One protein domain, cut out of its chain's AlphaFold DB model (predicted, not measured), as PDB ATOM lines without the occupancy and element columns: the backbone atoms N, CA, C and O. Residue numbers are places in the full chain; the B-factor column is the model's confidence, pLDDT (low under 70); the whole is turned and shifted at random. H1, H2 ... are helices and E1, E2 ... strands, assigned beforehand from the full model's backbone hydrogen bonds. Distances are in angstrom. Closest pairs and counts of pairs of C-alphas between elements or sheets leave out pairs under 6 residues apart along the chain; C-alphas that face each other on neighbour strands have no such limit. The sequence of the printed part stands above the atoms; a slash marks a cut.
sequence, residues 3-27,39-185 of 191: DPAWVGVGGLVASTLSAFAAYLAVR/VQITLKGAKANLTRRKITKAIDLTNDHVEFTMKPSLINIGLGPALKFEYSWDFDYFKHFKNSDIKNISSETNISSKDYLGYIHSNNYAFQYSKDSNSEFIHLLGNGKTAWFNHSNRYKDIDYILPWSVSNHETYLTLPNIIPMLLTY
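Overview. This is residues 3 to 27 and 39 to 185 of the 191 residues of an uncharacterized protein of Citrobacter sp. RHB21-C05 (UniProt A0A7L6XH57). One long, lone helix, H1, sticks out as an arm toward one end of the model, and the rest is an elongated body of three small antiparallel sheets. A meander of three strands, E4 E5 E6, makes the end of the body far from H1, with the short helix H3 standing up from it; E6 runs on into E7, which pairs with E3 near the other end of the body, where the hairpin E1 and E2 also lies. The short helices H2 and H4 are side by side and only graze the three-stranded sheet, and long links make much of the rest. The printed part has 172 residues with four named helices and seven named strands, in the order H1 E1 E2 E3 H2 H3 E4 E5 E6 E7 H4, of mixed class. It is extended, with a radius of gyration of the C-alphas of 28.6 A and spans of 106 by 37 by 23 A, a rod whose length owes much to the arm.

Arrangement. The largest sheet runs E4, residues 126 to 131, E5, residues 135 to 142, and E6, residues 145 to 152, a meander, each strand the antiparallel neighbour of the one before. E4 and E5 form a hairpin at 169 degrees, with N 128 and O 139 at 2.9 A. E5 and E6 form another hairpin, also at 169 degrees, with N 138 and O 149 at 2.8 A. H3, residues 114 to 120, is on this sheet over E5 and stands up from it, at a height over the sheet of 8.7 A; the closest C-alphas of H3 and E5 are those of Ile 120 and Gly 142, 4.4 A apart. H2, residues 93 to 99, only grazes the sheet, with residues 93 to 97. H4, residues 178 to 185, only just on the sheet with 5 pairs of C-alphas within 10 A, only grazes it with residue 178. H2 and H4 only just touch, with 3 pairs of C-alphas within 8 A, the closest those of His 96 and Leu 182 at 6.7 A; they run the same way at a shallow tilt of 14 degrees. E6 runs on at 47 degrees into E7, residues 155 to 161. E7 is the antiparallel neighbour of E3, residues 82 to 87, at 157 degrees, with N 84 and O 159 at 2.8 A. E1, residues 41 to 44, and E2, residues 73 to 76, form an antiparallel hairpin at 148 degrees, with N 42 and O 75 at 2.8 A. The closest C-alphas of E2 and E7 are those of Asn 76 and Ile 161, 6.3 A apart. Residues 73 to 74 of E2 also pair, antiparallel, with residues 171 to 172. H1, residues 4 to 27, stands free, and H1 and E7 are apart. In H1, H2, H3 and H4 every O i to N i+4 pair is within hydrogen-bond range.

Along the chain. E5 is 23.4 A long from first to last C-alpha, E6 24.0 A and E4 17.0 A; C-alpha 135, where E5 begins, is at (134.571, 160.397, 102.497). E7 is 14.4 A long, E3 12.4 A, E2 10.4 A and E1 9.8 A. H1 is 34.6 A long, from C-alpha 4 at (112.796, 232.726, 118.424) to C-alpha 27. H4 is 10.6 A long, H3 10.1 A and H2 10.0 A; H4 ends with C-alpha 185 at (146.762, 148.819, 118.905).

Size, cuts and confidence. The two C-alphas farthest apart are those of Asp 3 and His 121, 106.4 A. Without residues 3 to 27, the body spans 59 by 36 by 23 A. Residues 28 to 38 are not printed, and C-alphas 27 and 39 are 20.8 A apart across the cut. The long links are E1 to E2, H2 to H3 and E7 to H4. The mean pLDDT of the printed part is 73.6, and 47 residues are under 70, among them residues 44 to 70 and 106 to 118.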
ATOM      1  N   ASP A   3     116.463 235.347 120.086       63.38
ATOM      2  CA  ASP A   3     115.522 235.448 118.971       63.38
ATOM      3  C   ASP A   3     114.849 234.081 118.723       63.38
ATOM      4  O   ASP A   3     115.561 233.069 118.653       63.38
ATOM      5  N   PRO A   4     113.514 233.998 118.570       67.25
ATOM      6  CA  PRO A   4     112.796 232.726 118.424       67.25
ATOM      7  C   PRO A   4     113.321 231.858 117.267       67.25
ATOM      8  O   PRO A   4     113.309 230.630 117.347       67.25
ATOM      9  N   ALA A   5     113.845 232.497 116.217       68.00
ATOM     10  CA  ALA A   5     114.467 231.835 115.075       68.00
ATOM     11  C   ALA A   5     115.769 231.095 115.444       68.00
ATOM     12  O   ALA A   5     115.993 229.975 114.988       68.00
ATOM     13  N   TRP A   6     116.599 231.670 116.320       72.81
ATOM     14  CA  TRP A   6     117.845 231.047 116.788       72.81
ATOM     15  C   TRP A   6     117.585 229.867 117.726       72.81
ATOM     16  O   TRP A   6     118.307 228.871 117.679       72.81
ATOM     17  N   VAL A   7     116.516 229.938 118.525       74.75
ATOM     18  CA  VAL A   7     116.064 228.820 119.367       74.75
ATOM     19  C   VAL A   7     115.558 227.657 118.502       74.75
ATOM     20  O   VAL A   7     115.877 226.503 118.786       74.75
ATOM     21  N   GLY A   8     114.845 227.943 117.406       74.81
ATOM     22  CA  GLY A   8     114.387 226.932 116.445       74.81
ATOM     23  C   GLY A   8     115.529 226.235 115.696       74.81
ATOM     24  O   GLY A   8     115.555 225.008 115.616       74.81
ATOM     25  N   VAL A   9     116.518 226.995 115.211       77.50
ATOM     26  CA  VAL A   9     117.719 226.434 114.561       77.50
ATOM     27  C   VAL A   9     118.544 225.609 115.555       77.50
ATOM     28  O   VAL A   9     118.952 224.494 115.232       77.50
ATOM     29  N   GLY A  10     118.724 226.099 116.786       80.12
ATOM     30  CA  GLY A  10     119.386 225.351 117.859       80.12
ATOM     31  C   GLY A  10     118.669 224.042 118.200       80.12
ATOM     32  O   GLY A  10     119.322 223.014 118.371       80.12
ATOM     33  N   GLY A  11     117.333 224.048 118.219       79.75
ATOM     34  CA  GLY A  11     116.510 222.854 118.416       79.75
ATOM     35  C   GLY A  11     116.664 221.819 117.299       79.75
ATOM     36  O   GLY A  11     116.813 220.633 117.586       79.75
ATOM     37  N   LEU A  12     116.714 222.256 116.034       82.44
ATOM     38  CA  LEU A  12     116.928 221.372 114.879       82.44
ATOM     39  C   LEU A  12     118.334 220.751 114.870       82.44
ATOM     40  O   LEU A  12     118.495 219.554 114.604       82.44
ATOM     41  N   VAL A  13     119.361 221.535 115.206       84.62
ATOM     42  CA  VAL A  13     120.738 221.036 115.349       84.62
ATOM     43  C   VAL A  13     120.832 220.053 116.521       84.62
ATOM     44  O   VAL A  13     121.404 218.975 116.380       84.62
ATOM     45  N   ALA A  14     120.201 220.353 117.656       84.88
ATOM     46  CA  ALA A  14     120.147 219.434 118.789       84.88
ATOM     47  C   ALA A  14     119.413 218.126 118.442       84.88
ATOM     48  O   ALA A  14     119.893 217.048 118.792       84.88
ATOM     49  N   SER A  15     118.294 218.181 117.707       83.94
ATOM     50  CA  SER A  15     117.552 216.977 117.315       83.94
ATOM     51  C   SER A  15     118.316 216.113 116.315       83.94
ATOM     52  O   SER A  15     118.307 214.889 116.425       83.94
ATOM     53  N   THR A  16     119.020 216.734 115.364       88.25
ATOM     54  CA  THR A  16     119.844 216.009 114.382       88.25
ATOM     55  C   THR A  16     121.059 215.365 115.045       88.25
ATOM     56  O   THR A  16     121.333 214.190 114.798       88.25
ATOM     57  N   LEU A  17     121.727 216.068 115.967       88.31
ATOM     58  CA  LEU A  17     122.801 215.503 116.788       88.31
ATOM     59  C   LEU A  17     122.300 214.376 117.699       88.31
ATOM     60  O   LEU A  17     122.960 213.345 117.809       88.31
ATOM     61  N   SER A  18     121.116 214.523 118.300       88.12
ATOM     62  CA  SER A  18     120.504 213.479 119.128       88.12
ATOM     63  C   SER A  18     120.145 212.236 118.311       88.12
ATOM     64  O   SER A  18     120.373 211.116 118.768       88.12
ATOM     65  N   ALA A  19     119.620 212.404 117.094       89.62
ATOM     66  CA  ALA A  19     119.339 211.293 116.187       89.62
ATOM     67  C   ALA A  19     120.631 210.579 115.754       89.62
ATOM     68  O   ALA A  19     120.686 209.348 115.729       89.62
ATOM     69  N   PHE A  20     121.694 211.338 115.478       89.69
ATOM     70  CA  PHE A  20     123.001 210.782 115.136       89.69
ATOM     71  C   PHE A  20     123.627 210.022 116.313       89.69
ATOM     72  O   PHE A  20     124.129 208.911 116.140       89.69
ATOM     73  N   ALA A  21     123.530 210.570 117.525       89.94
ATOM     74  CA  ALA A  21     123.973 209.909 118.747       89.94
ATOM     75  C   ALA A  21     123.197 208.608 119.003       89.94
ATOM     76  O   ALA A  21     123.808 207.582 119.298       89.94
ATOM     77  N   ALA A  22     121.873 208.612 118.820       91.44
ATOM     78  CA  ALA A  22     121.049 207.413 118.946       91.44
ATOM     79  C   ALA A  22     121.438 206.340 117.915       91.44
ATOM     80  O   ALA A  22     121.600 205.171 118.267       91.44
ATOM     81  N   TYR A  23     121.669 206.731 116.658       91.75
ATOM     82  CA  TYR A  23     122.150 205.821 115.617       91.75
ATOM     83  C   TYR A  23     123.507 205.195 115.977       91.75
ATOM     84  O   TYR A  23     123.685 203.977 115.873       91.75
ATOM     85  N   LEU A  24     124.458 206.005 116.450       91.06
ATOM     86  CA  LEU A  24     125.765 205.518 116.889       91.06
ATOM     87  C   LEU A  24     125.658 204.593 118.106       91.06
ATOM     88  O   LEU A  24     126.308 203.548 118.117       91.06
ATOM     89  N   ALA A  25     124.805 204.913 119.081       90.75
ATOM     90  CA  ALA A  25     124.573 204.080 120.258       90.75
ATOM     91  C   ALA A  25     123.995 202.707 119.880       90.75
ATOM     92  O   ALA A  25     124.466 201.677 120.365       90.75
ATOM     93  N   VAL A  26     123.032 202.663 118.950       89.19
ATOM     94  CA  VAL A  26     122.496 201.402 118.411       89.19
ATOM     95  C   VAL A  26     123.599 200.605 117.716       89.19
ATOM     96  O   VAL A  26     123.758 199.411 117.972       89.19
ATOM     97  N   ARG A  27     124.414 201.257 116.879       88.81
ATOM     98  CA  ARG A  27     125.525 200.596 116.182       88.81
ATOM     99  C   ARG A  27     126.559 200.034 117.161       88.81
ATOM    100  O   ARG A  27     127.002 198.898 116.991       88.81
ATOM    101  N   VAL A  39     131.408 182.622 120.957       69.94
ATOM    102  CA  VAL A  39     131.291 181.172 121.091       69.94
ATOM    103  C   VAL A  39     132.626 180.650 121.616       69.94
ATOM    104  O   VAL A  39     133.679 180.981 121.070       69.94
ATOM    105  N   GLN A  40     132.592 179.846 122.674       75.00
ATOM    106  CA  GLN A  40     133.780 179.193 123.204       75.00
ATOM    107  C   GLN A  40     133.448 177.729 123.433       75.00
ATOM    108  O   GLN A  40     132.644 177.383 124.291       75.00
ATOM    109  N   ILE A  41     134.055 176.876 122.622       77.75
ATOM    110  CA  ILE A  41     133.759 175.452 122.595       77.75
ATOM    111  C   ILE A  41     134.848 174.729 123.374       77.75
ATOM    112  O   ILE A  41     136.031 175.037 123.245       77.75
ATOM    113  N   THR A  42     134.453 173.794 124.225       76.38
ATOM    114  CA  THR A  42     135.367 172.969 125.012       76.38
ATOM    115  C   THR A  42     134.940 171.515 124.913       76.38
ATOM    116  O   THR A  42     133.760 171.185 125.017       76.38
ATOM    117  N   LEU A  43     135.922 170.644 124.700       73.56
ATOM    118  CA  LEU A  43     135.743 169.200 124.716       73.56
ATOM    119  C   LEU A  43     135.846 168.717 126.161       73.56
ATOM    120  O   LEU A  43     136.864 168.940 126.819       73.56
ATOM    121  N   LYS A  44     134.813 168.039 126.658       68.88
ATOM    122  CA  LYS A  44     134.958 167.242 127.874       68.88
ATOM    123  C   LYS A  44     135.719 165.979 127.489       68.88
ATOM    124  O   LYS A  44     135.371 165.298 126.526       68.88
ATOM    125  N   GLY A  45     136.786 165.680 128.227       57.81
ATOM    126  CA  GLY A  45     137.580 164.479 127.990       57.81
ATOM    127  C   GLY A  45     136.690 163.241 128.069       57.81
ATOM    128  O   GLY A  45     136.172 162.918 129.137       57.81
ATOM    129  N   ALA A  46     136.504 162.555 126.944       59.88
ATOM    130  CA  ALA A  46     135.809 161.281 126.936       59.88
ATOM    131  C   ALA A  46     136.773 160.176 127.366       59.88
ATOM    132  O   ALA A  46     137.907 160.089 126.898       59.88
ATOM    133  N   LYS A  47     136.313 159.330 128.286       53.44
ATOM    134  CA  LYS A  47     137.021 158.119 128.693       53.44
ATOM    135  C   LYS A  47     136.448 156.968 127.881       53.44
ATOM    136  O   LYS A  47     135.263 156.667 128.000       53.44
ATOM    137  N   ALA A  48     137.272 156.345 127.047       52.34
ATOM    138  CA  ALA A  48     136.892 155.108 126.386       52.34
ATOM    139  C   ALA A  48     136.970 153.963 127.406       52.34
ATOM    140  O   ALA A  48     138.048 153.645 127.908       52.34
ATOM    141  N   ASN A  49     135.829 153.346 127.728       46.22
ATOM    142  CA  ASN A  49     135.807 152.085 128.468       46.22
ATOM    143  C   ASN A  49     136.153 150.953 127.499       46.22
ATOM    144  O   ASN A  49     135.275 150.327 126.910       46.22
ATOM    145  N   LEU A  50     137.449 150.704 127.337       51.50
ATOM    146  CA  LEU A  50     137.977 149.572 126.580       51.50
ATOM    147  C   LEU A  50     137.814 148.300 127.414       51.50
ATOM    148  O   LEU A  50     138.754 147.776 128.017       51.50
ATOM    149  N   THR A  51     136.574 147.841 127.535       42.28
ATOM    150  CA  THR A  51     136.254 146.658 128.325       42.28
ATOM    151  C   THR A  51     136.627 145.423 127.513       42.28
ATOM    152  O   THR A  51     135.958 145.092 126.548       42.28
ATOM    153  N   ARG A  52     137.691 144.730 127.933       40.12
ATOM    154  CA  ARG A  52     138.068 143.372 127.496       40.12
ATOM    155  C   ARG A  52     138.231 143.167 125.982       40.12
ATOM    156  O   ARG A  52     137.429 142.501 125.350       40.12
ATOM    157  N   ARG A  53     139.426 143.467 125.491       40.50
ATOM    158  CA  ARG A  53     140.280 142.471 124.821       40.50
ATOM    159  C   ARG A  53     141.699 143.006 124.934       40.50
ATOM    160  O   ARG A  53     142.021 144.044 124.373       40.50
ATOM    161  N   LYS A  54     142.560 142.322 125.699       36.69
ATOM    162  CA  LYS A  54     144.000 142.397 125.425       36.69
ATOM    163  C   LYS A  54     144.107 142.014 123.955       36.69
ATOM    164  O   LYS A  54     143.861 140.852 123.644       36.69
ATOM    165  N   ILE A  55     144.351 142.982 123.074       43.66
ATOM    166  CA  ILE A  55     144.524 142.750 121.641       43.66
ATOM    167  C   ILE A  55     145.830 141.968 121.508       43.66
ATOM    168  O   ILE A  55     146.925 142.506 121.373       43.66
ATOM    169  N   THR A  56     145.738 140.655 121.688       38.78
ATOM    170  CA  THR A  56     146.834 139.720 121.500       38.78
ATOM    171  C   THR A  56     147.050 139.594 120.005       38.78
ATOM    172  O   THR A  56     146.408 138.774 119.362       38.78
ATOM    173  N   LYS A  57     147.946 140.428 119.467       44.31
ATOM    174  CA  LYS A  57     148.598 140.309 118.145       44.31
ATOM    175  C   LYS A  57     147.708 140.263 116.894       44.31
ATOM    176  O   LYS A  57     148.245 140.253 115.794       44.31
ATOM    177  N   ALA A  58     146.391 140.253 117.028       50.25
ATOM    178  CA  ALA A  58     145.461 140.192 115.916       50.25
ATOM    179  C   ALA A  58     144.483 141.357 116.041       50.25
ATOM    180  O   ALA A  58     143.760 141.436 117.034       50.25
ATOM    181  N   ILE A  59     144.473 142.256 115.052       57.62
ATOM    182  CA  ILE A  59     143.365 143.198 114.880       57.62
ATOM    183  C   ILE A  59     142.108 142.346 114.792       57.62
ATOM    184  O   ILE A  59     141.974 141.501 113.896       57.62
ATOM    185  N   ASP A  60     141.222 142.518 115.763       55.19
ATOM    186  CA  ASP A  60     139.988 141.770 115.777       55.19
ATOM    187  C   ASP A  60     139.007 142.411 114.804       55.19
ATOM    188  O   ASP A  60     138.297 143.359 115.117       55.19
ATOM    189  N   LEU A  61     139.029 141.907 113.575       59.34
ATOM    190  CA  LEU A  61     138.177 142.364 112.481       59.34
ATOM    191  C   LEU A  61     136.725 141.858 112.621       59.34
ATOM    192  O   LEU A  61     135.942 141.988 111.684       59.34
ATOM    193  N   THR A  62     136.341 141.237 113.747       51.12
ATOM    194  CA  THR A  62     134.950 140.821 113.974       51.12
ATOM    195  C   THR A  62     134.086 142.019 114.353       51.12
ATOM    196  O   THR A  62     134.053 142.403 115.511       51.12
ATOM    197  N   ASN A  63     133.438 142.583 113.332       45.25
ATOM    198  CA  ASN A  63     132.126 143.248 113.204       45.25
ATOM    199  C   ASN A  63     131.343 143.877 114.380       45.25
ATOM    200  O   ASN A  63     130.285 144.447 114.113       45.25
ATOM    201  N   ASP A  64     131.799 143.882 115.627       48.22
ATOM    202  CA  ASP A  64     131.131 144.622 116.698       48.22
ATOM    203  C   ASP A  64     131.608 146.080 116.693       48.22
ATOM    204  O   ASP A  64     132.332 146.559 117.564       48.22
ATOM    205  N   HIS A  65     131.150 146.829 115.682       51.50
ATOM    206  CA  HIS A  65     131.347 148.281 115.560       51.50
ATOM    207  C   HIS A  65     130.901 149.060 116.815       51.50
ATOM    208  O   HIS A  65     131.316 150.200 117.026       51.50
ATOM    209  N   VAL A  66     130.063 148.453 117.657       50.91
ATOM    210  CA  VAL A  66     129.544 149.040 118.895       50.91
ATOM    211  C   VAL A  66     130.643 149.204 119.953       50.91
ATOM    212  O   VAL A  66     130.630 150.192 120.681       50.91
ATOM    213  N   GLU A  67     131.632 148.304 120.007       52.56
ATOM    214  CA  GLU A  67     132.643 148.289 121.080       52.56
ATOM    215  C   GLU A  67     133.670 149.429 120.975       52.56
ATOM    216  O   GLU A  67     134.208 149.877 121.987       52.56
ATOM    217  N   PHE A  68     133.895 149.962 119.771       56.41
ATOM    218  CA  PHE A  68     134.843 151.057 119.523       56.41
ATOM    219  C   PHE A  68     134.173 152.430 119.385       56.41
ATOM    220  O   PHE A  68     134.835 153.412 119.045       56.41
ATOM    221  N   THR A  69     132.867 152.523 119.652       62.75
ATOM    222  CA  THR A  69     132.129 153.780 119.512       62.75
ATOM    223  C   THR A  69     132.460 154.721 120.671       62.75
ATOM    224  O   THR A  69     131.916 154.608 121.769       62.75
ATOM    225  N   MET A  70     133.341 155.692 120.426       67.81
ATOM    226  CA  MET A  70     133.630 156.781 121.358       67.81
ATOM    227  C   MET A  70     132.854 158.030 120.941       67.81
ATOM    228  O   MET A  70     132.936 158.476 119.801       67.81
ATOM    229  N   LYS A  71     132.106 158.610 121.881       71.56
ATOM    230  CA  LYS A  71     131.324 159.831 121.659       71.56
ATOM    231  C   LYS A  71     131.870 160.953 122.542       71.56
ATOM    232  O   LYS A  71     131.428 161.074 123.685       71.56
ATOM    233  N   PRO A  72     132.872 161.728 122.083       76.50
ATOM    234  CA  PRO A  72     133.379 162.846 122.862       76.50
ATOM    235  C   PRO A  72     132.281 163.886 123.066       76.50
ATOM    236  O   PRO A  72     131.635 164.294 122.099       76.50
ATOM    237  N   SER A  73     132.056 164.297 124.318       78.00
ATOM    238  CA  SER A  73     131.085 165.346 124.606       78.00
ATOM    239  C   SER A  73     131.701 166.730 124.432       78.00
ATOM    240  O   SER A  73     132.838 167.021 124.813       78.00
ATOM    241  N   LEU A  74     130.917 167.589 123.804       80.75
ATOM    242  CA  LEU A  74     131.227 168.949 123.437       80.75
ATOM    243  C   LEU A  74     130.287 169.868 124.210       80.75
ATOM    244  O   LEU A  74     129.072 169.662 124.237       80.75
ATOM    245  N   ILE A  75     130.859 170.898 124.826       80.00
ATOM    246  CA  ILE A  75     130.108 171.935 125.524       80.00
ATOM    247  C   ILE A  75     130.494 173.312 124.990       80.00
ATOM    248  O   ILE A  75     131.660 173.584 124.698       80.00
ATOM    249  N   ASN A  76     129.514 174.203 124.882       78.88
ATOM    250  CA  ASN A  76     129.756 175.613 124.605       78.88
ATOM    251  C   ASN A  76     129.769 176.378 125.933       78.88
ATOM    252  O   ASN A  76     128.723 176.628 126.521       78.88
ATOM    253  N   ILE A  77     130.956 176.731 126.415       77.94
ATOM    254  CA  ILE A  77     131.151 177.553 127.620       77.94
ATOM    255  C   ILE A  77     131.095 179.059 127.320       77.94
ATOM    256  O   ILE A  77     131.225 179.876 128.228       77.94
ATOM    257  N   GLY A  78     130.927 179.434 126.049       75.25
ATOM    258  CA  GLY A  78     130.785 180.821 125.624       75.25
ATOM    259  C   GLY A  78     129.417 181.412 125.954       75.25
ATOM    260  O   GLY A  78     128.506 180.726 126.408       75.25
ATOM    261  N   LEU A  79     129.264 182.708 125.684       71.38
ATOM    262  CA  LEU A  79     128.018 183.450 125.920       71.38
ATOM    263  C   LEU A  79     127.099 183.466 124.687       71.38
ATOM    264  O   LEU A  79     125.911 183.761 124.798       71.38
ATOM    265  N   GLY A  80     127.646 183.165 123.505       77.31
ATOM    266  CA  GLY A  80     126.904 183.104 122.245       77.31
ATOM    267  C   GLY A  80     126.598 181.668 121.804       77.31
ATOM    268  O   GLY A  80     127.401 180.775 122.075       77.31
ATOM    269  N   PRO A  81     125.481 181.424 121.094       79.94
ATOM    270  CA  PRO A  81     125.203 180.125 120.487       79.94
ATOM    271  C   PRO A  81     126.142 179.854 119.306       79.94
ATOM    272  O   PRO A  81     126.378 180.733 118.475       79.94
ATOM    273  N   ALA A  82     126.650 178.626 119.209       79.94
ATOM    274  CA  ALA A  82     127.298 178.136 117.998       79.94
ATOM    275  C   ALA A  82     126.209 177.706 117.012       79.94
ATOM    276  O   ALA A  82     125.311 176.963 117.396       79.94
ATOM    277  N   LEU A  83     126.276 178.160 115.762       81.44
ATOM    278  CA  LEU A  83     125.358 177.763 114.691       81.44
ATOM    279  C   LEU A  83     126.169 177.179 113.539       81.44
ATOM    280  O   LEU A  83     127.264 177.676 113.273       81.44
ATOM    281  N   LYS A  84     125.606 176.192 112.831       80.81
ATOM    282  CA  LYS A  84     126.234 175.521 111.679       80.81
ATOM    283  C   LYS A  84     127.636 175.018 112.026       80.81
ATOM    284  O   LYS A  84     128.625 175.431 111.421       80.81
ATOM    285  N   PHE A  85     127.715 174.192 113.065       80.88
ATOM    286  CA  PHE A  85     128.990 173.673 113.530       80.88
ATOM    287  C   PHE A  85     129.488 172.602 112.555       80.88
ATOM    288  O   PHE A  85     128.839 171.580 112.355       80.88
ATOM    289  N   GLU A  86     130.642 172.852 111.943       85.12
ATOM    290  CA  GLU A  86     131.318 171.897 111.068       85.12
ATOM    291  C   GLU A  86     132.639 171.478 111.713       85.12
ATOM    292  O   GLU A  86     133.388 172.323 112.209       85.12
ATOM    293  N   TYR A  87     132.937 170.180 111.693       85.38
ATOM    294  CA  TYR A  87     134.200 169.652 112.205       85.38
ATOM    295  C   TYR A  87     134.765 168.547 111.313       85.38
ATOM    296  O   TYR A  87     134.052 167.890 110.553       85.38
ATOM    297  N   SER A  88     136.074 168.349 111.417       85.88
ATOM    298  CA  SER A  88     136.822 167.281 110.760       85.88
ATOM    299  C   SER A  88     137.833 166.708 111.741       85.88
ATOM    300  O   SER A  88     138.408 167.449 112.541       85.88
ATOM    301  N   TRP A  89     138.072 165.405 111.658       86.50
ATOM    302  CA  TRP A  89     139.120 164.748 112.426       86.50
ATOM    303  C   TRP A  89     140.408 164.745 111.608       86.50
ATOM    304  O   TRP A  89     140.424 164.231 110.494       86.50
ATOM    305  N   ASP A  90     141.468 165.339 112.151       84.44
ATOM    306  CA  ASP A  90     142.804 165.275 111.563       84.44
ATOM    307  C   ASP A  90     143.559 164.099 112.195       84.44
ATOM    308  O   ASP A  90     143.943 164.153 113.366       84.44
ATOM    309  N   PHE A  91     143.675 162.996 111.453       83.81
ATOM    310  CA  PHE A  91     144.307 161.766 111.920       83.81
ATOM    311  C   PHE A  91     145.160 161.138 110.814       83.81
ATOM    312  O   PHE A  91     144.678 160.848 109.719       83.81
ATOM    313  N   ASP A  92     146.437 160.895 111.110       84.81
ATOM    314  CA  ASP A  92     147.387 160.321 110.154       84.81
ATOM    315  C   ASP A  92     147.339 158.788 110.175       84.81
ATOM    316  O   ASP A  92     148.160 158.111 110.801       84.81
ATOM    317  N   TYR A  93     146.364 158.231 109.459       82.38
ATOM    318  CA  TYR A  93     146.186 156.786 109.333       82.38
ATOM    319  C   TYR A  93     147.451 156.062 108.856       82.38
ATOM    320  O   TYR A  93     147.796 155.008 109.387       82.38
ATOM    321  N   PHE A  94     148.174 156.626 107.884       81.44
ATOM    322  CA  PHE A  94     149.353 155.988 107.292       81.44
ATOM    323  C   PHE A  94     150.470 155.793 108.310       81.44
ATOM    324  O   PHE A  94     151.092 154.727 108.350       81.44
ATOM    325  N   LYS A  95     150.716 156.803 109.149       83.44
ATOM    326  CA  LYS A  95     151.702 156.709 110.227       83.44
ATOM    327  C   LYS A  95     151.345 155.598 111.212       83.44
ATOM    328  O   LYS A  95     152.206 154.781 111.536       83.44
ATOM    329  N   HIS A  96     150.082 155.530 111.623       78.50
ATOM    330  CA  HIS A  96     149.603 154.524 112.571       78.50
ATOM    331  C   HIS A  96     149.643 153.099 111.994       78.50
ATOM    332  O   HIS A  96     150.073 152.161 112.667       78.50
ATOM    333  N   PHE A  97     149.295 152.924 110.715       80.12
ATOM    334  CA  PHE A  97     149.426 151.633 110.035       80.12
ATOM    335  C   PHE A  97     150.880 151.180 109.899       80.12
ATOM    336  O   PHE A  97     151.181 150.008 110.129       80.12
ATOM    337  N   LYS A  98     151.794 152.108 109.592       77.12
ATOM    338  CA  LYS A  98     153.228 151.816 109.494       77.12
ATOM    339  C   LYS A  98     153.820 151.388 110.836       77.12
ATOM    340  O   LYS A  98     154.587 150.433 110.868       77.12
ATOM    341  N   ASN A  99     153.452 152.058 111.929       77.00
ATOM    342  CA  ASN A  99     153.874 151.678 113.282       77.00
ATOM    343  C   ASN A  99     153.361 150.290 113.691       77.00
ATOM    344  O   ASN A  99     153.950 149.632 114.544       77.00
ATOM    345  N   SER A 100     152.261 149.862 113.079       70.25
ATOM    346  CA  SER A 100     151.574 148.610 113.370       70.25
ATOM    347  C   SER A 100     152.050 147.425 112.515       70.25
ATOM    348  O   SER A 100     151.449 146.354 112.593       70.25
ATOM    349  N   ASP A 101     153.089 147.613 111.689       72.62
ATOM    350  CA  ASP A 101     153.585 146.662 110.678       72.62
ATOM    351  C   ASP A 101     152.528 146.241 109.632       72.62
ATOM    352  O   ASP A 101     152.623 145.181 109.005       72.62
ATOM    353  N   ILE A 102     151.517 147.085 109.399       77.62
ATOM    354  CA  ILE A 102     150.433 146.821 108.447       77.62
ATOM    355  C   ILE A 102     150.855 147.355 107.079       77.62
ATOM    356  O   ILE A 102     151.152 148.541 106.911       77.62
ATOM    357  N   LYS A 103     150.892 146.476 106.074       78.25
ATOM    358  CA  LYS A 103     151.371 146.835 104.731       78.25
ATOM    359  C   LYS A 103     150.301 147.574 103.934       78.25
ATOM    360  O   LYS A 103     149.154 147.147 103.893       78.25
ATOM    361  N   ASN A 104     150.692 148.642 103.249       79.06
ATOM    362  CA  ASN A 104     149.812 149.322 102.304       79.06
ATOM    363  C   ASN A 104     149.703 148.503 101.006       79.06
ATOM    364  O   ASN A 104     150.727 148.137 100.426       79.06
ATOM    365  N   ILE A 105     148.483 148.243 100.549       74.81
ATOM    366  CA  ILE A 105     148.186 147.672  99.237       74.81
ATOM    367  C   ILE A 105     147.780 148.830  98.329       74.81
ATOM    368  O   ILE A 105     146.946 149.658  98.695       74.81
ATOM    369  N   SER A 106     148.375 148.902  97.138       64.12
ATOM    370  CA  SER A 106     148.041 149.938  96.161       64.12
ATOM    371  C   SER A 106     146.537 149.960  95.860       64.12
ATOM    372  O   SER A 106     145.861 148.928  95.811       64.12
ATOM    373  N   SER A 107     146.017 151.169  95.647       55.84
ATOM    374  CA  SER A 107     144.589 151.488  95.533       55.84
ATOM    375  C   SER A 107     143.855 150.810  94.369       55.84
ATOM    376  O   SER A 107     142.640 150.937  94.285       55.84
ATOM    377  N   GLU A 108     144.549 150.075  93.500       53.66
ATOM    378  CA  GLU A 108     144.023 149.526  92.243       53.66
ATOM    379  C   GLU A 108     143.869 148.000  92.225       53.66
ATOM    380  O   GLU A 108     143.591 147.410  91.180       53.66
ATOM    381  N   THR A 109     144.019 147.319  93.363       53.72
ATOM    382  CA  THR A 109     143.720 145.883  93.391       53.72
ATOM    383  C   THR A 109     142.209 145.670  93.430       53.72
ATOM    384  O   THR A 109     141.532 145.895  94.431       53.72
ATOM    385  N   ASN A 110     141.664 145.257  92.287       56.94
ATOM    386  CA  ASN A 110     140.288 144.797  92.166       56.94
ATOM    387  C   ASN A 110     140.039 143.690  93.213       56.94
ATOM    388  O   ASN A 110     140.893 142.815  93.386       56.94
ATOM    389  N   ILE A 111     138.889 143.710  93.897       59.31
ATOM    390  CA  ILE A 111     138.546 142.784  95.006       59.31
ATOM    391  C   ILE A 111     138.685 141.311  94.567       59.31
ATOM    392  O   ILE A 111     139.008 140.434  95.364       59.31
ATOM    393  N   SER A 112     138.501 141.050  93.271       57.56
ATOM    394  CA  SER A 112     138.599 139.725  92.643       57.56
ATOM    395  C   SER A 112     139.993 139.366  92.111       57.56
ATOM    396  O   SER A 112     140.156 138.337  91.453       57.56
ATOM    397  N   SER A 113     141.004 140.212  92.318       66.12
ATOM    398  CA  SER A 113     142.367 139.928  91.867       66.12
ATOM    399  C   SER A 113     143.002 138.834  92.735       66.12
ATOM    400  O   SER A 113     142.790 138.773  93.947       66.12
ATOM    401  N   LYS A 114     143.799 137.953  92.113       64.94
ATOM    402  CA  LYS A 114     144.514 136.881  92.832       64.94
ATOM    403  C   LYS A 114     145.417 137.441  93.935       64.94
ATOM    404  O   LYS A 114     145.560 136.808  94.977       64.94
ATOM    405  N   ASP A 115     145.945 138.643  93.726       67.00
ATOM    406  CA  ASP A 115     146.797 139.341  94.685       67.00
ATOM    407  C   ASP A 115     146.007 139.760  95.933       67.00
ATOM    408  O   ASP A 115     146.465 139.531  97.050       67.00
ATOM    409  N   TYR A 116     144.781 140.273  95.766       69.00
ATOM    410  CA  TYR A 116     143.889 140.643  96.872       69.00
ATOM    411  C   TYR A 116     143.520 139.436  97.749       69.00
ATOM    412  O   TYR A 116     143.622 139.494  98.976       69.00
ATOM    413  N   LEU A 117     143.176 138.302  97.124       68.56
ATOM    414  CA  LEU A 117     142.944 137.037  97.835       68.56
ATOM    415  C   LEU A 117     144.217 136.535  98.537       68.56
ATOM    416  O   LEU A 117     144.148 136.040  99.662       68.56
ATOM    417  N   GLY A 118     145.384 136.715  97.913       69.56
ATOM    418  CA  GLY A 118     146.684 136.407  98.511       69.56
ATOM    419  C   GLY A 118     146.945 137.178  99.808       69.56
ATOM    420  O   GLY A 118     147.420 136.592 100.779       69.56
ATOM    421  N   TYR A 119     146.574 138.460  99.866       70.81
ATOM    422  CA  TYR A 119     146.693 139.264 101.088       70.81
ATOM    423  C   TYR A 119     145.715 138.833 102.184       70.81
ATOM    424  O   TYR A 119     146.118 138.754 103.346       70.81
ATOM    425  N   ILE A 120     144.471 138.484 101.834       70.62
ATOM    426  CA  ILE A 120     143.477 137.970 102.796       70.62
ATOM    427  C   ILE A 120     143.977 136.690 103.466       70.62
ATOM    428  O   ILE A 120     143.887 136.556 104.686       70.62
ATOM    429  N   HIS A 121     144.524 135.758 102.686       71.19
ATOM    430  CA  HIS A 121     145.039 134.485 103.196       71.19
ATOM    431  C   HIS A 121     146.438 134.590 103.819       71.19
ATOM    432  O   HIS A 121     146.960 133.595 104.321       71.19
ATOM    433  N   SER A 122     147.053 135.774 103.809       71.00
ATOM    434  CA  SER A 122     148.352 135.976 104.437       71.00
ATOM    435  C   SER A 122     148.230 136.087 105.962       71.00
ATOM    436  O   SER A 122     147.241 136.590 106.500       71.00
ATOM    437  N   ASN A 123     149.276 135.659 106.673       69.31
ATOM    438  CA  ASN A 123     149.378 135.816 108.131       69.31
ATOM    439  C   ASN A 123     149.638 137.271 108.568       69.31
ATOM    440  O   ASN A 123     149.702 137.540 109.765       69.31
ATOM    441  N   ASN A 124     149.823 138.194 107.620       74.19
ATOM    442  CA  ASN A 124     150.115 139.596 107.890       74.19
ATOM    443  C   ASN A 124     148.896 140.459 107.566       74.19
ATOM    444  O   ASN A 124     148.141 140.163 106.642       74.19
ATOM    445  N   TYR A 125     148.731 141.555 108.302       77.25
ATOM    446  CA  TYR A 125     147.694 142.532 108.002       77.25
ATOM    447  C   TYR A 125     148.149 143.497 106.911       77.25
ATOM    448  O   TYR A 125     149.312 143.912 106.842       77.25
ATOM    449  N   ALA A 126     147.198 143.882 106.080       79.69
ATOM    450  CA  ALA A 126     147.376 144.856 105.032       79.69
ATOM    451  C   ALA A 126     146.174 145.805 104.968       79.69
ATOM    452  O   ALA A 126     145.071 145.450 105.390       79.69
ATOM    453  N   PHE A 127     146.392 147.016 104.463       83.56
ATOM    454  CA  PHE A 127     145.351 148.027 104.341       83.56
ATOM    455  C   PHE A 127     145.311 148.639 102.946       83.56
ATOM    456  O   PHE A 127     146.335 148.766 102.282       83.56
ATOM    457  N   GLN A 128     144.118 149.051 102.534       82.62
ATOM    458  CA  GLN A 128     143.879 149.876 101.361       82.62
ATOM    459  C   GLN A 128     143.203 151.159 101.832       82.62
ATOM    460  O   GLN A 128     142.196 151.110 102.539       82.62
ATOM    461  N   TYR A 129     143.768 152.297 101.450       82.75
ATOM    462  CA  TYR A 129     143.231 153.613 101.769       82.75
ATOM    463  C   TYR A 129     142.824 154.318 100.480       82.75
ATOM    464  O   TYR A 129     143.631 154.440  99.554       82.75
ATOM    465  N   SER A 130     141.593 154.813 100.429       81.81
ATOM    466  CA  SER A 130     141.154 155.733  99.387       81.81
ATOM    467  C   SER A 130     140.414 156.910 100.006       81.81
ATOM    468  O   SER A 130     139.662 156.782 100.971       81.81
ATOM    469  N   LYS A 131     140.660 158.092  99.449       81.12
ATOM    470  CA  LYS A 131     140.030 159.335  99.876       81.12
ATOM    471  C   LYS A 131     139.286 159.926  98.699       81.12
ATOM    472  O   LYS A 131     139.890 160.225  97.674       81.12
ATOM    473  N   ASP A 132     137.987 160.094  98.876       81.19
ATOM    474  CA  ASP A 132     137.143 160.884  97.995       81.19
ATOM    475  C   ASP A 132     136.963 162.294  98.589       81.19
ATOM    476  O   ASP A 132     137.381 162.593  99.711       81.19
ATOM    477  N   SER A 133     136.333 163.184  97.831       77.31
ATOM    478  CA  SER A 133     135.998 164.557  98.209       77.31
ATOM    479  C   SER A 133     135.325 164.664  99.586       77.31
ATOM    480  O   SER A 133     135.700 165.520 100.391       77.31
ATOM    481  N   ASN A 134     134.389 163.761  99.894       79.06
ATOM    482  CA  ASN A 134     133.552 163.835 101.096       79.06
ATOM    483  C   ASN A 134     133.726 162.671 102.078       79.06
ATOM    484  O   ASN A 134     133.219 162.760 103.201       79.06
ATOM    485  N   SER A 135     134.426 161.607 101.688       82.00
ATOM    486  CA  SER A 135     134.571 160.397 102.497       82.00
ATOM    487  C   SER A 135     135.955 159.776 102.383       82.00
ATOM    488  O   SER A 135     136.623 159.863 101.352       82.00
ATOM    489  N   GLU A 136     136.353 159.112 103.455       83.94
ATOM    490  CA  GLU A 136     137.557 158.305 103.558       83.94
ATOM    491  C   GLU A 136     137.147 156.842 103.719       83.94
ATOM    492  O   GLU A 136     136.306 156.498 104.556       83.94
ATOM    493  N   PHE A 137     137.738 155.988 102.886       81.69
ATOM    494  CA  PHE A 137     137.506 154.554 102.868       81.69
ATOM    495  C   PHE A 137     138.789 153.831 103.253       81.69
ATOM    496  O   PHE A 137     139.863 154.068 102.694       81.69
ATOM    497  N   ILE A 138     138.661 152.928 104.217       83.56
ATOM    498  CA  ILE A 138     139.772 152.150 104.743       83.56
ATOM    499  C   ILE A 138     139.351 150.693 104.780       83.56
ATOM    500  O   ILE A 138     138.420 150.321 105.497       83.56
ATOM    501  N   HIS A 139     140.042 149.858 104.012       83.06
ATOM    502  CA  HIS A 139     139.834 148.414 104.029       83.06
ATOM    503  C   HIS A 139     141.017 147.746 104.704       83.06
ATOM    504  O   HIS A 139     142.160 147.982 104.320       83.06
ATOM    505  N   LEU A 140     140.740 146.898 105.690       80.31
ATOM    506  CA  LEU A 140     141.732 146.075 106.373       80.31
ATOM    507  C   LEU A 140     141.546 144.617 105.985       80.31
ATOM    508  O   LEU A 140     140.426 144.110 105.986       80.31
ATOM    509  N   LEU A 141     142.651 143.951 105.669       79.81
ATOM    510  CA  LEU A 141     142.697 142.586 105.159       79.81
ATOM    511  C   LEU A 141     143.777 141.810 105.910       79.81
ATOM    512  O   LEU A 141     144.844 142.352 106.190       79.81
ATOM    513  N   GLY A 142     143.524 140.542 106.207       73.50
ATOM    514  CA  GLY A 142     144.548 139.639 106.730       73.50
ATOM    515  C   GLY A 142     143.977 138.557 107.628       73.50
ATOM    516  O   GLY A 142     142.866 138.677 108.153       73.50
ATOM    517  N   ASN A 143     144.749 137.486 107.809       74.38
ATOM    518  CA  ASN A 143     144.395 136.355 108.665       74.38
ATOM    519  C   ASN A 143     142.998 135.768 108.352       74.38
ATOM    520  O   ASN A 143     142.215 135.446 109.248       74.38
ATOM    521  N   GLY A 144     142.649 135.707 107.063       70.44
ATOM    522  CA  GLY A 144     141.366 135.206 106.565       70.44
ATOM    523  C   GLY A 144     140.162 136.119 106.816       70.44
ATOM    524  O   GLY A 144     139.034 135.692 106.583       70.44
ATOM    525  N   LYS A 145     140.366 137.351 107.297       75.31
ATOM    526  CA  LYS A 145     139.299 138.307 107.624       75.31
ATOM    527  C   LYS A 145     139.456 139.615 106.848       75.31
ATOM    528  O   LYS A 145     140.558 139.995 106.449       75.31
ATOM    529  N   THR A 146     138.336 140.317 106.666       76.25
ATOM    530  CA  THR A 146     138.281 141.648 106.050       76.25
ATOM    531  C   THR A 146     137.385 142.574 106.876       76.25
ATOM    532  O   THR A 146     136.397 142.120 107.450       76.25
ATOM    533  N   ALA A 147     137.728 143.861 106.959       77.56
ATOM    534  CA  ALA A 147     136.876 144.888 107.559       77.56
ATOM    535  C   ALA A 147     136.884 146.162 106.716       77.56
ATOM    536  O   ALA A 147     137.912 146.551 106.159       77.56
ATOM    537  N   TRP A 148     135.724 146.809 106.657       79.38
ATOM    538  CA  TRP A 148     135.466 147.972 105.821       79.38
ATOM    539  C   TRP A 148     135.069 149.131 106.724       79.38
ATOM    540  O   TRP A 148     134.098 149.037 107.474       79.38
ATOM    541  N   PHE A 149     135.820 150.223 106.653       80.44
ATOM    542  CA  PHE A 149     135.530 151.447 107.380       80.44
ATOM    543  C   PHE A 149     135.298 152.561 106.371       80.44
ATOM    544  O   PHE A 149     136.114 152.790 105.483       80.44
ATOM    545  N   ASN A 150     134.171 153.245 106.520       82.06
ATOM    546  CA  ASN A 150     133.833 154.423 105.739       82.06
ATOM    547  C   ASN A 150     133.382 155.505 106.709       82.06
ATOM    548  O   ASN A 150     132.545 155.249 107.580       82.06
ATOM    549  N   HIS A 151     133.936 156.699 106.565       83.31
ATOM    550  CA  HIS A 151     133.504 157.840 107.344       83.31
ATOM    551  C   HIS A 151     133.629 159.136 106.547       83.31
ATOM    552  O   HIS A 151     134.385 159.231 105.580       83.31
ATOM    553  N   SER A 152     132.873 160.158 106.950       83.94
ATOM    554  CA  SER A 152     132.935 161.449 106.273       83.94
ATOM    555  C   SER A 152     134.210 162.211 106.642       83.94
ATOM    556  O   SER A 152     134.730 162.075 107.754       83.94
ATOM    557  N   ASN A 153     134.683 163.042 105.713       82.69
ATOM    558  CA  ASN A 153     135.791 163.977 105.927       82.69
ATOM    559  C   ASN A 153     135.344 165.216 106.714       82.69
ATOM    560  O   ASN A 153     136.153 165.858 107.383       82.69
ATOM    561  N   ARG A 154     134.061 165.588 106.596       84.62
ATOM    562  CA  ARG A 154     133.475 166.769 107.237       84.62
ATOM    563  C   ARG A 154     132.106 166.434 107.801       84.62
ATOM    564  O   ARG A 154     131.189 166.091 107.061       84.62
ATOM    565  N   TYR A 155     131.962 166.612 109.101       84.25
ATOM    566  CA  TYR A 155     130.733 166.351 109.828       84.25
ATOM    567  C   TYR A 155     129.932 167.638 109.981       84.25
ATOM    568  O   TYR A 155     130.485 168.700 110.278       84.25
ATOM    569  N   LYS A 156     128.622 167.522 109.749       83.69
ATOM    570  CA  LYS A 156     127.624 168.594 109.886       83.69
ATOM    571  C   LYS A 156     126.395 168.113 110.657       83.69
ATOM    572  O   LYS A 156     125.287 168.573 110.426       83.69
ATOM    573  N   ASP A 157     126.587 167.133 111.529       80.50
ATOM    574  CA  ASP A 157     125.546 166.512 112.349       80.50
ATOM    575  C   ASP A 157     125.051 167.420 113.489       80.50
ATOM    576  O   ASP A 157     124.080 167.082 114.162       80.50
ATOM    577  N   ILE A 158     125.682 168.582 113.698       82.44
ATOM    578  CA  ILE A 158     125.348 169.522 114.771       82.44
ATOM    579  C   ILE A 158     124.896 170.866 114.184       82.44
ATOM    580  O   ILE A 158     125.705 171.706 113.781       82.44
ATOM    581  N   ASP A 159     123.584 171.105 114.212       81.50
ATOM    582  CA  ASP A 159     122.990 172.355 113.725       81.50
ATOM    583  C   ASP A 159     123.319 173.554 114.621       81.50
ATOM    584  O   ASP A 159     123.612 174.653 114.133       81.50
ATOM    585  N   TYR A 160     123.265 173.360 115.942       78.38
ATOM    586  CA  TYR A 160     123.554 174.403 116.916       78.38
ATOM    587  C   TYR A 160     124.006 173.851 118.271       78.38
ATOM    588  O   TYR A 160     123.655 172.742 118.664       78.38
ATOM    589  N   ILE A 161     124.761 174.670 119.007       81.12
ATOM    590  CA  ILE A 161     125.175 174.406 120.388       81.12
ATOM    591  C   ILE A 161     124.913 175.663 121.211       81.12
ATOM    592  O   ILE A 161     125.568 176.699 121.038       81.12
ATOM    593  N   LEU A 162     123.943 175.582 122.115       82.38
ATOM    594  CA  LEU A 162     123.625 176.680 123.021       82.38
ATOM    595  C   LEU A 162     124.685 176.809 124.125       82.38
ATOM    596  O   LEU A 162     125.320 175.813 124.479       82.38
ATOM    597  N   PRO A 163     124.873 178.017 124.685       80.88
ATOM    598  CA  PRO A 163     125.665 178.209 125.890       80.88
ATOM    599  C   PRO A 163     125.239 177.257 127.005       80.88
ATOM    600  O   PRO A 163     124.046 177.103 127.277       80.88
ATOM    601  N   TRP A 164     126.217 176.695 127.709       78.50
ATOM    602  CA  TRP A 164     125.993 175.833 128.865       78.50
ATOM    603  C   TRP A 164     125.169 176.538 129.951       78.50
ATOM    604  O   TRP A 164     124.345 175.917 130.609       78.50
ATOM    605  N   SER A 165     125.323 177.859 130.088       73.38
ATOM    606  CA  SER A 165     124.526 178.684 131.006       73.38
ATOM    607  C   SER A 165     123.028 178.721 130.681       73.38
ATOM    608  O   SER A 165     122.233 179.044 131.560       73.38
ATOM    609  N   VAL A 166     122.643 178.416 129.438       76.31
ATOM    610  CA  VAL A 166     121.252 178.437 128.958       76.31
ATOM    611  C   VAL A 166     120.677 177.024 128.888       76.31
ATOM    612  O   VAL A 166     119.523 176.817 129.253       76.31
ATOM    613  N   SER A 167     121.466 176.044 128.442       73.12
ATOM    614  CA  SER A 167     121.046 174.644 128.408       73.12
ATOM    615  C   SER A 167     122.183 173.714 128.813       73.12
ATOM    616  O   SER A 167     123.211 173.655 128.139       73.12
ATOM    617  N   ASN A 168     121.949 172.904 129.845       73.19
ATOM    618  CA  ASN A 168     122.880 171.873 130.317       73.19
ATOM    619  C   ASN A 168     122.867 170.608 129.431       73.19
ATOM    620  O   ASN A 168     123.016 169.492 129.926       73.19
ATOM    621  N   HIS A 169     122.630 170.759 128.126       74.69
ATOM    622  CA  HIS A 169     122.647 169.645 127.186       74.69
ATOM    623  C   HIS A 169     124.059 169.444 126.645       74.69
ATOM    624  O   HIS A 169     124.685 170.373 126.138       74.69
ATOM    625  N   GLU A 170     124.560 168.216 126.763       74.25
ATOM    626  CA  GLU A 170     125.823 167.814 126.153       74.25
ATOM    627  C   GLU A 170     125.578 167.399 124.705       74.25
ATOM    628  O   GLU A 170     124.719 166.561 124.422       74.25
ATOM    629  N   THR A 171     126.340 167.985 123.787       79.31
ATOM    630  CA  THR A 171     126.352 167.565 122.387       79.31
ATOM    631  C   THR A 171     127.459 166.540 122.206       79.31
ATOM    632  O   THR A 171     128.561 166.727 122.708       79.31
ATOM    633  N   TYR A 172     127.191 165.450 121.498       82.25
ATOM    634  CA  TYR A 172     128.179 164.400 121.274       82.25
ATOM    635  C   TYR A 172     128.698 164.463 119.846       82.25
ATOM    636  O   TYR A 172     127.908 164.559 118.912       82.25
ATOM    637  N   LEU A 173     130.016 164.388 119.688       82.06
ATOM    638  CA  LEU A 173     130.646 164.267 118.380       82.06
ATOM    639  C   LEU A 173     130.666 162.808 117.930       82.06
ATOM    640  O   LEU A 173     130.799 161.885 118.741       82.06
ATOM    641  N   THR A 174     130.596 162.616 116.621       80.50
ATOM    642  CA  THR A 174     130.768 161.313 115.989       80.50
ATOM    643  C   THR A 174     132.257 161.100 115.704       80.50
ATOM    644  O   THR A 174     132.853 161.818 114.899       80.50
ATOM    645  N   LEU A 175     132.885 160.132 116.382       81.25
ATOM    646  CA  LEU A 175     134.265 159.716 116.108       81.25
ATOM    647  C   LEU A 175     134.260 158.459 115.221       81.25
ATOM    648  O   LEU A 175     133.573 157.494 115.563       81.25
ATOM    649  N   PRO A 176     135.037 158.414 114.123       81.25
ATOM    650  CA  PRO A 176     135.238 157.189 113.357       81.25
ATOM    651  C   PRO A 176     135.810 156.067 114.228       81.25
ATOM    652  O   PRO A 176     136.877 156.229 114.813       81.25
ATOM    653  N   ASN A 177     135.153 154.905 114.254       76.94
ATOM    654  CA  ASN A 177     135.543 153.750 115.081       76.94
ATOM    655  C   ASN A 177     136.957 153.208 114.788       76.94
ATOM    656  O   ASN A 177     137.560 152.550 115.634       76.94
ATOM    657  N   ILE A 178     137.509 153.502 113.609       77.38
ATOM    658  CA  ILE A 178     138.869 153.109 113.230       77.38
ATOM    659  C   ILE A 178     139.951 153.855 114.024       77.38
ATOM    660  O   ILE A 178     140.978 153.267 114.348       77.38
ATOM    661  N   ILE A 179     139.710 155.112 114.403       79.69
ATOM    662  CA  ILE A 179     140.660 155.923 115.177       79.69
ATOM    663  C   ILE A 179     140.938 155.292 116.555       79.69
ATOM    664  O   ILE A 179     142.098 154.984 116.838       79.69
ATOM    665  N   PRO A 180     139.931 155.029 117.416       75.00
ATOM    666  CA  PRO A 180     140.178 154.386 118.703       75.00
ATOM    667  C   PRO A 180     140.710 152.954 118.541       75.00
ATOM    668  O   PRO A 180     141.543 152.524 119.338       75.00
ATOM    669  N   MET A 181     140.317 152.224 117.492       74.25
ATOM    670  CA  MET A 181     140.880 150.900 117.199       74.25
ATOM    671  C   MET A 181     142.396 150.961 116.924       74.25
ATOM    672  O   MET A 181     143.148 150.141 117.442       74.25
ATOM    673  N   LEU A 182     142.876 151.952 116.169       74.31
ATOM    674  CA  LEU A 182     144.310 152.112 115.894       74.31
ATOM    675  C   LEU A 182     145.090 152.618 117.109       74.31
ATOM    676  O   LEU A 182     146.166 152.103 117.409       74.31
ATOM    677  N   LEU A 183     144.526 153.568 117.856       74.12
ATOM    678  CA  LEU A 183     145.151 154.095 119.074       74.12
ATOM    679  C   LEU A 183     145.313 153.029 120.165       74.12
ATOM    680  O   LEU A 183     146.264 153.070 120.942       74.12
ATOM    681  N   THR A 184     144.398 152.062 120.231       67.06
ATOM    682  CA  THR A 184     144.520 150.937 121.170       67.06
ATOM    683  C   THR A 184     145.569 149.924 120.744       67.06
ATOM    684  O   THR A 184     146.255 149.373 121.603       67.06
ATOM    685  N   TYR A 185     145.739 149.713 119.439       61.84
ATOM    686  CA  TYR A 185     146.762 148.819 118.905       61.84
ATOM    687  C   TYR A 185     148.186 149.353 119.129       61.84
ATOM    688  O   TYR A 185     149.089 148.581 119.447       61.84
TER     689      TYR A 185